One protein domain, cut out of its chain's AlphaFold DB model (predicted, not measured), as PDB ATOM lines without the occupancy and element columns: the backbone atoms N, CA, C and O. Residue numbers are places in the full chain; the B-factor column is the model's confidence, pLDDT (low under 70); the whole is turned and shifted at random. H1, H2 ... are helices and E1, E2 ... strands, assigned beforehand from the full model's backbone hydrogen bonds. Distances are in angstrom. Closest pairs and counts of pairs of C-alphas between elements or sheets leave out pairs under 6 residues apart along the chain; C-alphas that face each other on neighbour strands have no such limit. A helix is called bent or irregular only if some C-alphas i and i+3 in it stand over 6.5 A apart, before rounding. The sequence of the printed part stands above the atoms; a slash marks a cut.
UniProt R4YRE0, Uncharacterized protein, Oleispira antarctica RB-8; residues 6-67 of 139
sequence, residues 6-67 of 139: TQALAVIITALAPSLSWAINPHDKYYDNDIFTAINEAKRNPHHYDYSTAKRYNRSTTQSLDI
ATOM      1  N   THR A   6     185.864 276.145 367.069       77.00
ATOM      2  CA  THR A   6     185.439 275.691 368.400       77.00
ATOM      3  C   THR A   6     185.162 276.843 369.367       77.00
ATOM      4  O   THR A   6     184.191 276.787 370.117       77.00
ATOM      5  N   GLN A   7     185.960 277.913 369.325       72.62
ATOM      6  CA  GLN A   7     185.720 279.123 370.114       72.62
ATOM      7  C   GLN A   7     184.500 279.892 369.602       72.62
ATOM      8  O   GLN A   7     183.698 280.360 370.404       72.62
ATOM      9  N   ALA A   8     184.315 279.974 368.281       76.19
ATOM     10  CA  ALA A   8     183.133 280.601 367.692       76.19
ATOM     11  C   ALA A   8     181.841 279.864 368.093       76.19
ATOM     12  O   ALA A   8     180.868 280.502 368.489       76.19
ATOM     13  N   LEU A   9     181.853 278.526 368.073       77.25
ATOM     14  CA  LEU A   9     180.715 277.707 368.500       77.25
ATOM     15  C   LEU A   9     180.389 277.906 369.989       77.25
ATOM     16  O   LEU A   9     179.226 278.072 370.349       77.25
ATOM     17  N   ALA A  10     181.411 277.943 370.851       77.06
ATOM     18  CA  ALA A  10     181.226 278.151 372.286       77.06
ATOM     19  C   ALA A  10     180.596 279.520 372.607       77.06
ATOM     20  O   ALA A  10     179.717 279.603 373.466       77.06
ATOM     21  N   VAL A  11     180.997 280.571 371.884       78.25
ATOM     22  CA  VAL A  11     180.438 281.928 372.028       78.25
ATOM     23  C   VAL A  11     178.974 281.981 371.584       78.25
ATOM     24  O   VAL A  11     178.152 282.605 372.249       78.25
ATOM     25  N   ILE A  12     178.617 281.286 370.501       76.50
ATOM     26  CA  ILE A  12     177.229 281.233 370.018       76.50
ATOM     27  C   ILE A  12     176.326 280.518 371.033       76.50
ATOM     28  O   ILE A  12     175.239 281.006 371.333       76.50
ATOM     29  N   ILE A  13     176.783 279.402 371.610       73.88
ATOM     30  CA  ILE A  13     176.004 278.638 372.600       73.88
ATOM     31  C   ILE A  13     175.767 279.458 373.878       73.88
ATOM     32  O   ILE A  13     174.658 279.461 374.408       73.88
ATOM     33  N   THR A  14     176.774 280.192 374.359       71.38
ATOM     34  CA  THR A  14     176.623 281.040 375.556       71.38
ATOM     35  C   THR A  14     175.739 282.261 375.308       71.38
ATOM     36  O   THR A  14     174.998 282.657 376.204       71.38
ATOM     37  N   ALA A  15     175.745 282.822 374.096       71.75
ATOM     38  CA  ALA A  15     174.891 283.954 373.739       71.75
ATOM     39  C   ALA A  15     173.402 283.580 373.569       71.75
ATOM     40  O   ALA A  15     172.541 284.433 373.776       71.75
ATOM     41  N   LEU A  16     173.085 282.326 373.219       64.06
ATOM     42  CA  LEU A  16     171.709 281.861 372.971       64.06
ATOM     43  C   LEU A  16     171.011 281.239 374.195       64.06
ATOM     44  O   LEU A  16     169.809 280.975 374.155       64.06
ATOM     45  N   ALA A  17     171.738 281.013 375.291       61.78
ATOM     46  CA  ALA A  17     171.187 280.445 376.522       61.78
ATOM     47  C   ALA A  17     170.047 281.270 377.175       61.78
ATOM     48  O   ALA A  17     169.064 280.661 377.601       61.78
ATOM     49  N   PRO A  18     170.092 282.620 377.255       64.00
ATOM     50  CA  PRO A  18     169.076 283.372 377.996       64.00
ATOM     51  C   PRO A  18     167.719 283.486 377.277       64.00
ATOM     52  O   PRO A  18     166.717 283.769 377.931       64.00
ATOM     53  N   SER A  19     167.641 283.237 375.963       61.66
ATOM     54  CA  SER A  19     166.374 283.295 375.208       61.66
ATOM     55  C   SER A  19     165.470 282.068 375.389       61.66
ATOM     56  O   SER A  19     164.332 282.086 374.933       61.66
ATOM     57  N   LEU A  20     165.946 281.015 376.061       58.59
ATOM     58  CA  LEU A  20     165.177 279.793 376.340       58.59
ATOM     59  C   LEU A  20     164.502 279.808 377.728       58.59
ATOM     60  O   LEU A  20     163.813 278.856 378.086       58.59
ATOM     61  N   SER A  21     164.640 280.889 378.505       55.91
ATOM     62  CA  SER A  21     164.105 281.016 379.874       55.91
ATOM     63  C   SER A  21     162.594 281.311 379.959       55.91
ATOM     64  O   SER A  21     162.123 281.836 380.964       55.91
ATOM     65  N   TRP A  22     161.797 280.956 378.946       53.00
ATOM     66  CA  TRP A  22     160.333 281.137 378.956       53.00
ATOM     67  C   TRP A  22     159.572 280.139 379.850       53.00
ATOM     68  O   TRP A  22     158.348 280.079 379.804       53.00
ATOM     69  N   ALA A  23     160.270 279.360 380.681       51.62
ATOM     70  CA  ALA A  23     159.674 278.335 381.538       51.62
ATOM     71  C   ALA A  23     159.553 278.734 383.020       51.62
ATOM     72  O   ALA A  23     159.256 277.883 383.856       51.62
ATOM     73  N   ILE A  24     159.750 280.008 383.373       49.84
ATOM     74  CA  ILE A  24     159.396 280.494 384.712       49.84
ATOM     75  C   ILE A  24     157.906 280.820 384.681       49.84
ATOM     76  O   ILE A  24     157.494 281.961 384.486       49.84
ATOM     77  N   ASN A  25     157.085 279.781 384.801       49.97
ATOM     78  CA  ASN A  25     155.682 279.974 385.112       49.97
ATOM     79  C   ASN A  25     155.625 280.601 386.519       49.97
ATOM     80  O   ASN A  25     156.219 280.018 387.430       49.97
ATOM     81  N   PRO A  26     154.987 281.768 386.720       58.44
ATOM     82  CA  PRO A  26     154.848 282.406 388.030       58.44
ATOM     83  C   PRO A  26     153.843 281.642 388.907       58.44
ATOM     84  O   PRO A  26     152.946 282.234 389.495       58.44
ATOM     85  N   HIS A  27     153.957 280.316 388.954       59.41
ATOM     86  CA  HIS A  27     153.199 279.500 389.876       59.41
ATOM     87  C   HIS A  27     153.548 279.926 391.295       59.41
ATOM     88  O   HIS A  27     154.723 280.130 391.621       59.41
ATOM     89  N   ASP A  28     152.509 280.061 392.111       66.75
ATOM     90  CA  ASP A  28     152.642 280.358 393.527       66.75
ATOM     91  C   ASP A  28     153.686 279.429 394.151       66.75
ATOM     92  O   ASP A  28     153.719 278.218 393.900       66.75
ATOM     93  N   LYS A  29     154.580 280.005 394.954       70.94
ATOM     94  CA  LYS A  29     155.522 279.207 395.734       70.94
ATOM     95  C   LYS A  29     154.704 278.357 396.703       70.94
ATOM     96  O   LYS A  29     153.926 278.892 397.486       70.94
ATOM     97  N   TYR A  30     154.883 277.043 396.651       72.56
ATOM     98  CA  TYR A  30     154.263 276.138 397.611       72.56
ATOM     99  C   TYR A  30     154.955 276.293 398.967       72.56
ATOM    100  O   TYR A  30     156.158 276.064 399.102       72.56
ATOM    101  N   TYR A  31     154.197 276.742 399.965       80.88
ATOM    102  CA  TYR A  31     154.658 276.918 401.340       80.88
ATOM    103  C   TYR A  31     154.280 275.680 402.163       80.88
ATOM    104  O   TYR A  31     153.373 275.730 402.990       80.88
ATOM    105  N   ASP A  32     154.948 274.554 401.908       75.12
ATOM    106  CA  ASP A  32     154.565 273.246 402.471       75.12
ATOM    107  C   ASP A  32     154.795 273.135 403.988       75.12
ATOM    108  O   ASP A  32     154.141 272.358 404.678       75.12
ATOM    109  N   ASN A  33     155.744 273.903 404.516       81.69
ATOM    110  CA  ASN A  33     156.303 273.731 405.856       81.69
ATOM    111  C   ASN A  33     156.245 274.990 406.740       81.69
ATOM    112  O   ASN A  33     156.599 274.907 407.915       81.69
ATOM    113  N   ASP A  34     155.779 276.134 406.224       88.25
ATOM    114  CA  ASP A  34     155.606 277.364 407.010       88.25
ATOM    115  C   ASP A  34     154.359 278.155 406.587       88.25
ATOM    116  O   ASP A  34     154.366 278.985 405.670       88.25
ATOM    117  N   ILE A  35     153.273 277.912 407.321       87.75
ATOM    118  CA  ILE A  35     151.976 278.552 407.107       87.75
ATOM    119  C   ILE A  35     152.010 280.069 407.344       87.75
ATOM    120  O   ILE A  35     151.273 280.811 406.697       87.75
ATOM    121  N   PHE A  36     152.871 280.570 408.236       92.94
ATOM    122  CA  PHE A  36     152.932 282.003 408.529       92.94
ATOM    123  C   PHE A  36     153.587 282.774 407.390       92.94
ATOM    124  O   PHE A  36     153.169 283.890 407.069       92.94
ATOM    125  N   THR A  37     154.569 282.162 406.734       90.12
ATOM    126  CA  THR A  37     155.143 282.709 405.505       90.12
ATOM    127  C   THR A  37     154.103 282.743 404.384       90.12
ATOM    128  O   THR A  37     153.968 283.781 403.735       90.12
ATOM    129  N   ALA A  38     153.291 281.690 404.229       85.69
ATOM    130  CA  ALA A  38     152.188 281.674 403.262       85.69
ATOM    131  C   ALA A  38     151.185 282.816 403.500       85.69
ATOM    132  O   ALA A  38     150.820 283.541 402.575       85.69
ATOM    133  N   ILE A  39     150.778 283.021 404.760       86.56
ATOM    134  CA  ILE A  39     149.845 284.088 405.148       86.56
ATOM    135  C   ILE A  39     150.428 285.471 404.838       86.56
ATOM    136  O   ILE A  39     149.721 286.352 404.346       86.56
ATOM    137  N   ASN A  40     151.709 285.685 405.137       90.50
ATOM    138  CA  ASN A  40     152.362 286.964 404.884       90.50
ATOM    139  C   ASN A  40     152.535 287.240 403.387       90.50
ATOM    140  O   ASN A  40     152.363 288.388 402.977       90.50
ATOM    141  N   GLU A  41     152.833 286.221 402.578       86.94
ATOM    142  CA  GLU A  41     152.888 286.374 401.122       86.94
ATOM    143  C   GLU A  41     151.507 286.709 400.563       86.94
ATOM    144  O   GLU A  41     151.372 287.708 399.869       86.94
ATOM    145  N   ALA A  42     150.468 285.961 400.944       84.12
ATOM    146  CA  ALA A  42     149.105 286.207 400.476       84.12
ATOM    147  C   ALA A  42     148.607 287.623 400.825       84.12
ATOM    148  O   ALA A  42     147.891 288.245 400.043       84.12
ATOM    149  N   LYS A  43     149.010 288.161 401.988       86.94
ATOM    150  CA  LYS A  43     148.719 289.550 402.382       86.94
ATOM    151  C   LYS A  43     149.512 290.582 401.579       86.94
ATOM    152  O   LYS A  43     148.996 291.667 401.330       86.94
ATOM    153  N   ARG A  44     150.769 290.288 401.234       86.81
ATOM    154  CA  ARG A  44     151.643 291.204 400.479       86.81
ATOM    155  C   ARG A  44     151.315 291.219 398.989       86.81
ATOM    156  O   ARG A  44     151.276 292.293 398.402       86.81
ATOM    157  N   ASN A  45     151.078 290.047 398.412       79.56
ATOM    158  CA  ASN A  45     150.817 289.817 396.998       79.56
ATOM    159  C   ASN A  45     149.517 289.013 396.840       79.56
ATOM    160  O   ASN A  45     149.549 287.790 396.708       79.56
ATOM    161  N   PRO A  46     148.346 289.673 396.847       79.88
ATOM    162  CA  PRO A  46     147.108 289.012 396.463       79.88
ATOM    163  C   PRO A  46     147.168 288.675 394.967       79.88
ATOM    164  O   PRO A  46     147.084 289.551 394.105       79.88
ATOM    165  N   HIS A  47     147.335 287.394 394.648       70.25
ATOM    166  CA  HIS A  47     147.369 286.918 393.269       70.25
ATOM    167  C   HIS A  47     145.942 286.821 392.705       70.25
ATOM    168  O   HIS A  47     145.110 286.066 393.209       70.25
ATOM    169  N   HIS A  48     145.642 287.592 391.652       73.81
ATOM    170  CA  HIS A  48     144.409 287.446 390.873       73.81
ATOM    171  C   HIS A  48     144.694 286.639 389.605       73.81
ATOM    172  O   HIS A  48     145.487 287.056 388.760       73.81
ATOM    173  N   TYR A  49     144.027 285.497 389.464       65.81
ATOM    174  CA  TYR A  49     144.108 284.674 388.264       65.81
ATOM    175  C   TYR A  49     142.980 285.026 387.299       65.81
ATOM    176  O   TYR A  49     141.809 284.751 387.571       65.81
ATOM    177  N   ASP A  50     143.338 285.586 386.145       63.94
ATOM    178  CA  ASP A  50     142.393 285.765 385.048       63.94
ATOM    179  C   ASP A  50     142.259 284.458 384.250       63.94
ATOM    180  O   ASP A  50     142.998 284.176 383.305       63.94
ATOM    181  N   TYR A  51     141.283 283.637 384.637       58.78
ATOM    182  CA  TYR A  51     140.926 282.421 383.904       58.78
ATOM    183  C   TYR A  51     140.101 282.699 382.634       58.78
ATOM    184  O   TYR A  51     139.591 281.758 382.024       58.78
ATOM    185  N   SER A  52     139.952 283.957 382.201       60.03
ATOM    186  CA  SER A  52     139.117 284.328 381.052       60.03
ATOM    187  C   SER A  52     139.753 284.087 379.682       60.03
ATOM    188  O   SER A  52     139.194 284.488 378.656       60.03
ATOM    189  N   THR A  53     140.888 283.384 379.636       62.94
ATOM    190  CA  THR A  53     141.456 282.942 378.363       62.94
ATOM    191  C   THR A  53     140.446 282.052 377.631       62.94
ATOM    192  O   THR A  53     140.042 280.989 378.097       62.94
ATOM    193  N   ALA A  54     140.018 282.506 376.451       63.78
ATOM    194  CA  ALA A  54     139.051 281.802 375.608       63.78
ATOM    195  C   ALA A  54     139.599 280.466 375.069       63.78
ATOM    196  O   ALA A  54     138.863 279.657 374.511       63.78
ATOM    197  N   LYS A  55     140.897 280.196 375.249       65.31
ATOM    198  CA  LYS A  55     141.536 278.974 374.770       65.31
ATOM    199  C   LYS A  55     141.439 277.875 375.824       65.31
ATOM    200  O   LYS A  55     142.086 277.941 376.865       65.31
ATOM    201  N   ARG A  56     140.696 276.810 375.522       68.00
ATOM    202  CA  ARG A  56     140.761 275.553 376.283       68.00
ATOM    203  C   ARG A  56     141.604 274.525 375.540       68.00
ATOM    204  O   ARG A  56     141.458 274.340 374.333       68.00
ATOM    205  N   TYR A  57     142.472 273.830 376.270       73.50
ATOM    206  CA  TYR A  57     143.258 272.725 375.726       73.50
ATOM    207  C   TYR A  57     142.397 271.466 375.585       73.50
ATOM    208  O   TYR A  57     141.803 271.000 376.562       73.50
ATOM    209  N   ASN A  58     142.346 270.892 374.382       70.50
ATOM    210  CA  ASN A  58     141.730 269.592 374.160       70.50
ATOM    211  C   ASN A  58     142.726 268.479 374.519       70.50
ATOM    212  O   ASN A  58     143.738 268.285 373.843       70.50
ATOM    213  N   ARG A  59     142.414 267.722 375.577       77.75
ATOM    214  CA  ARG A  59     143.278 266.649 376.096       77.75
ATOM    215  C   ARG A  59     143.440 265.464 375.141       77.75
ATOM    216  O   ARG A  59     144.431 264.756 375.261       77.75
ATOM    217  N   SER A  60     142.511 265.264 374.207       83.12
ATOM    218  CA  SER A  60     142.522 264.122 373.284       83.12
ATOM    219  C   SER A  60     143.159 264.439 371.931       83.12
ATOM    220  O   SER A  60     143.640 263.528 371.268       83.12
ATOM    221  N   THR A  61     143.157 265.706 371.501       77.50
ATOM    222  CA  THR A  61     143.649 266.104 370.167       77.50
ATOM    223  C   THR A  61     144.886 266.999 370.198       77.50
ATOM    224  O   THR A  61     145.382 267.369 369.139       77.50
ATOM    225  N   THR A  62     145.385 267.370 371.385       75.44
ATOM    226  CA  THR A  62     146.545 268.270 371.569       75.44
ATOM    227  C   THR A  62     146.384 269.631 370.873       75.44
ATOM    228  O   THR A  62     147.344 270.356 370.637       75.44
ATOM    229  N   GLN A  63     145.148 270.023 370.562       72.00
ATOM    230  CA  GLN A  63     144.829 271.292 369.913       72.00
ATOM    231  C   GLN A  63     144.146 272.242 370.899       72.00
ATOM    232  O   GLN A  63     143.381 271.820 371.772       72.00
ATOM    233  N   SER A  64     144.421 273.539 370.767       71.88
ATOM    234  CA  SER A  64     143.697 274.581 371.493       71.88
ATOM    235  C   SER A  64     142.401 274.915 370.754       71.88
ATOM    236  O   SER A  64     142.409 275.216 369.562       71.88
ATOM    237  N   LEU A  65     141.274 274.855 371.464       68.81
ATOM    238  CA  LEU A  65     139.980 275.300 370.954       68.81
ATOM    239  C   LEU A  65     139.705 276.710 371.470       68.81
ATOM    240  O   LEU A  65     139.894 276.978 372.656       68.81
ATOM    241  N   ASP A  66     139.234 277.585 370.585       68.88
ATOM    242  CA  ASP A  66     138.677 278.875 370.977       68.88
ATOM    243  C   ASP A  66     137.221 278.692 371.398       68.88
ATOM    244  O   ASP A  66     136.380 278.303 370.587       68.88
ATOM    245  N   ILE A  67     136.927 278.920 372.672       64.44
ATOM    246  CA  ILE A  67     135.569 278.904 373.196       64.44
ATOM    247  C   ILE A  67     135.107 280.356 373.269       64.44
ATOM    248  O   ILE A  67     135.650 281.120 374.074       64.44
TER     249      ILE A  67
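What this domain is: This is residues 6 to 67 of the 139 residues of an uncharacterized protein of Oleispira antarctica RB-8 (UniProt R4YRE0). This is a strung-out chain with no shared core: helix H1 sticks out at one end, a long bare link leads to short helix H2, and a thin run leads on to a small hairpin, E1 and E2. The printed part has 62 residues with H1, H2, E1, E2 in that order, mostly helix, the strands antiparallel. It is extended, with a radius of gyration of the C-alphas of 19.7 A, spanning 52 by 37 by 19 A.

Where its parts are: Find C-alpha 6 at (185.439, 275.691, 368.400); from there H1, residues 6 to 20, runs 22.1 A, irregular, with C-alphas 15 and 18 7.2 A apart. H2, residues 35 to 44, runs 14.3 A. E1 is residues 55 to 57; E2, residues 64 to 66, ends at C-alpha 66 (138.677, 278.875, 370.977).

How they stand to each other: H1 is apart from H2, E1 and E2. In the hairpin, at 146 degrees, N 56 and O 65 are within hydrogen-bond range at 3.0 A. Every O i to N i+4 pair is within range in H2, 8 of 11 in H1.

The domain as a whole: The C-alphas farthest apart, Thr 6 and Phe 36, are 52.0 A apart. The printed part has no cut; H1 to H2 is a long link. Residues 16 to 28, 49 to 56 and 65 to 67 have pLDDT under 70.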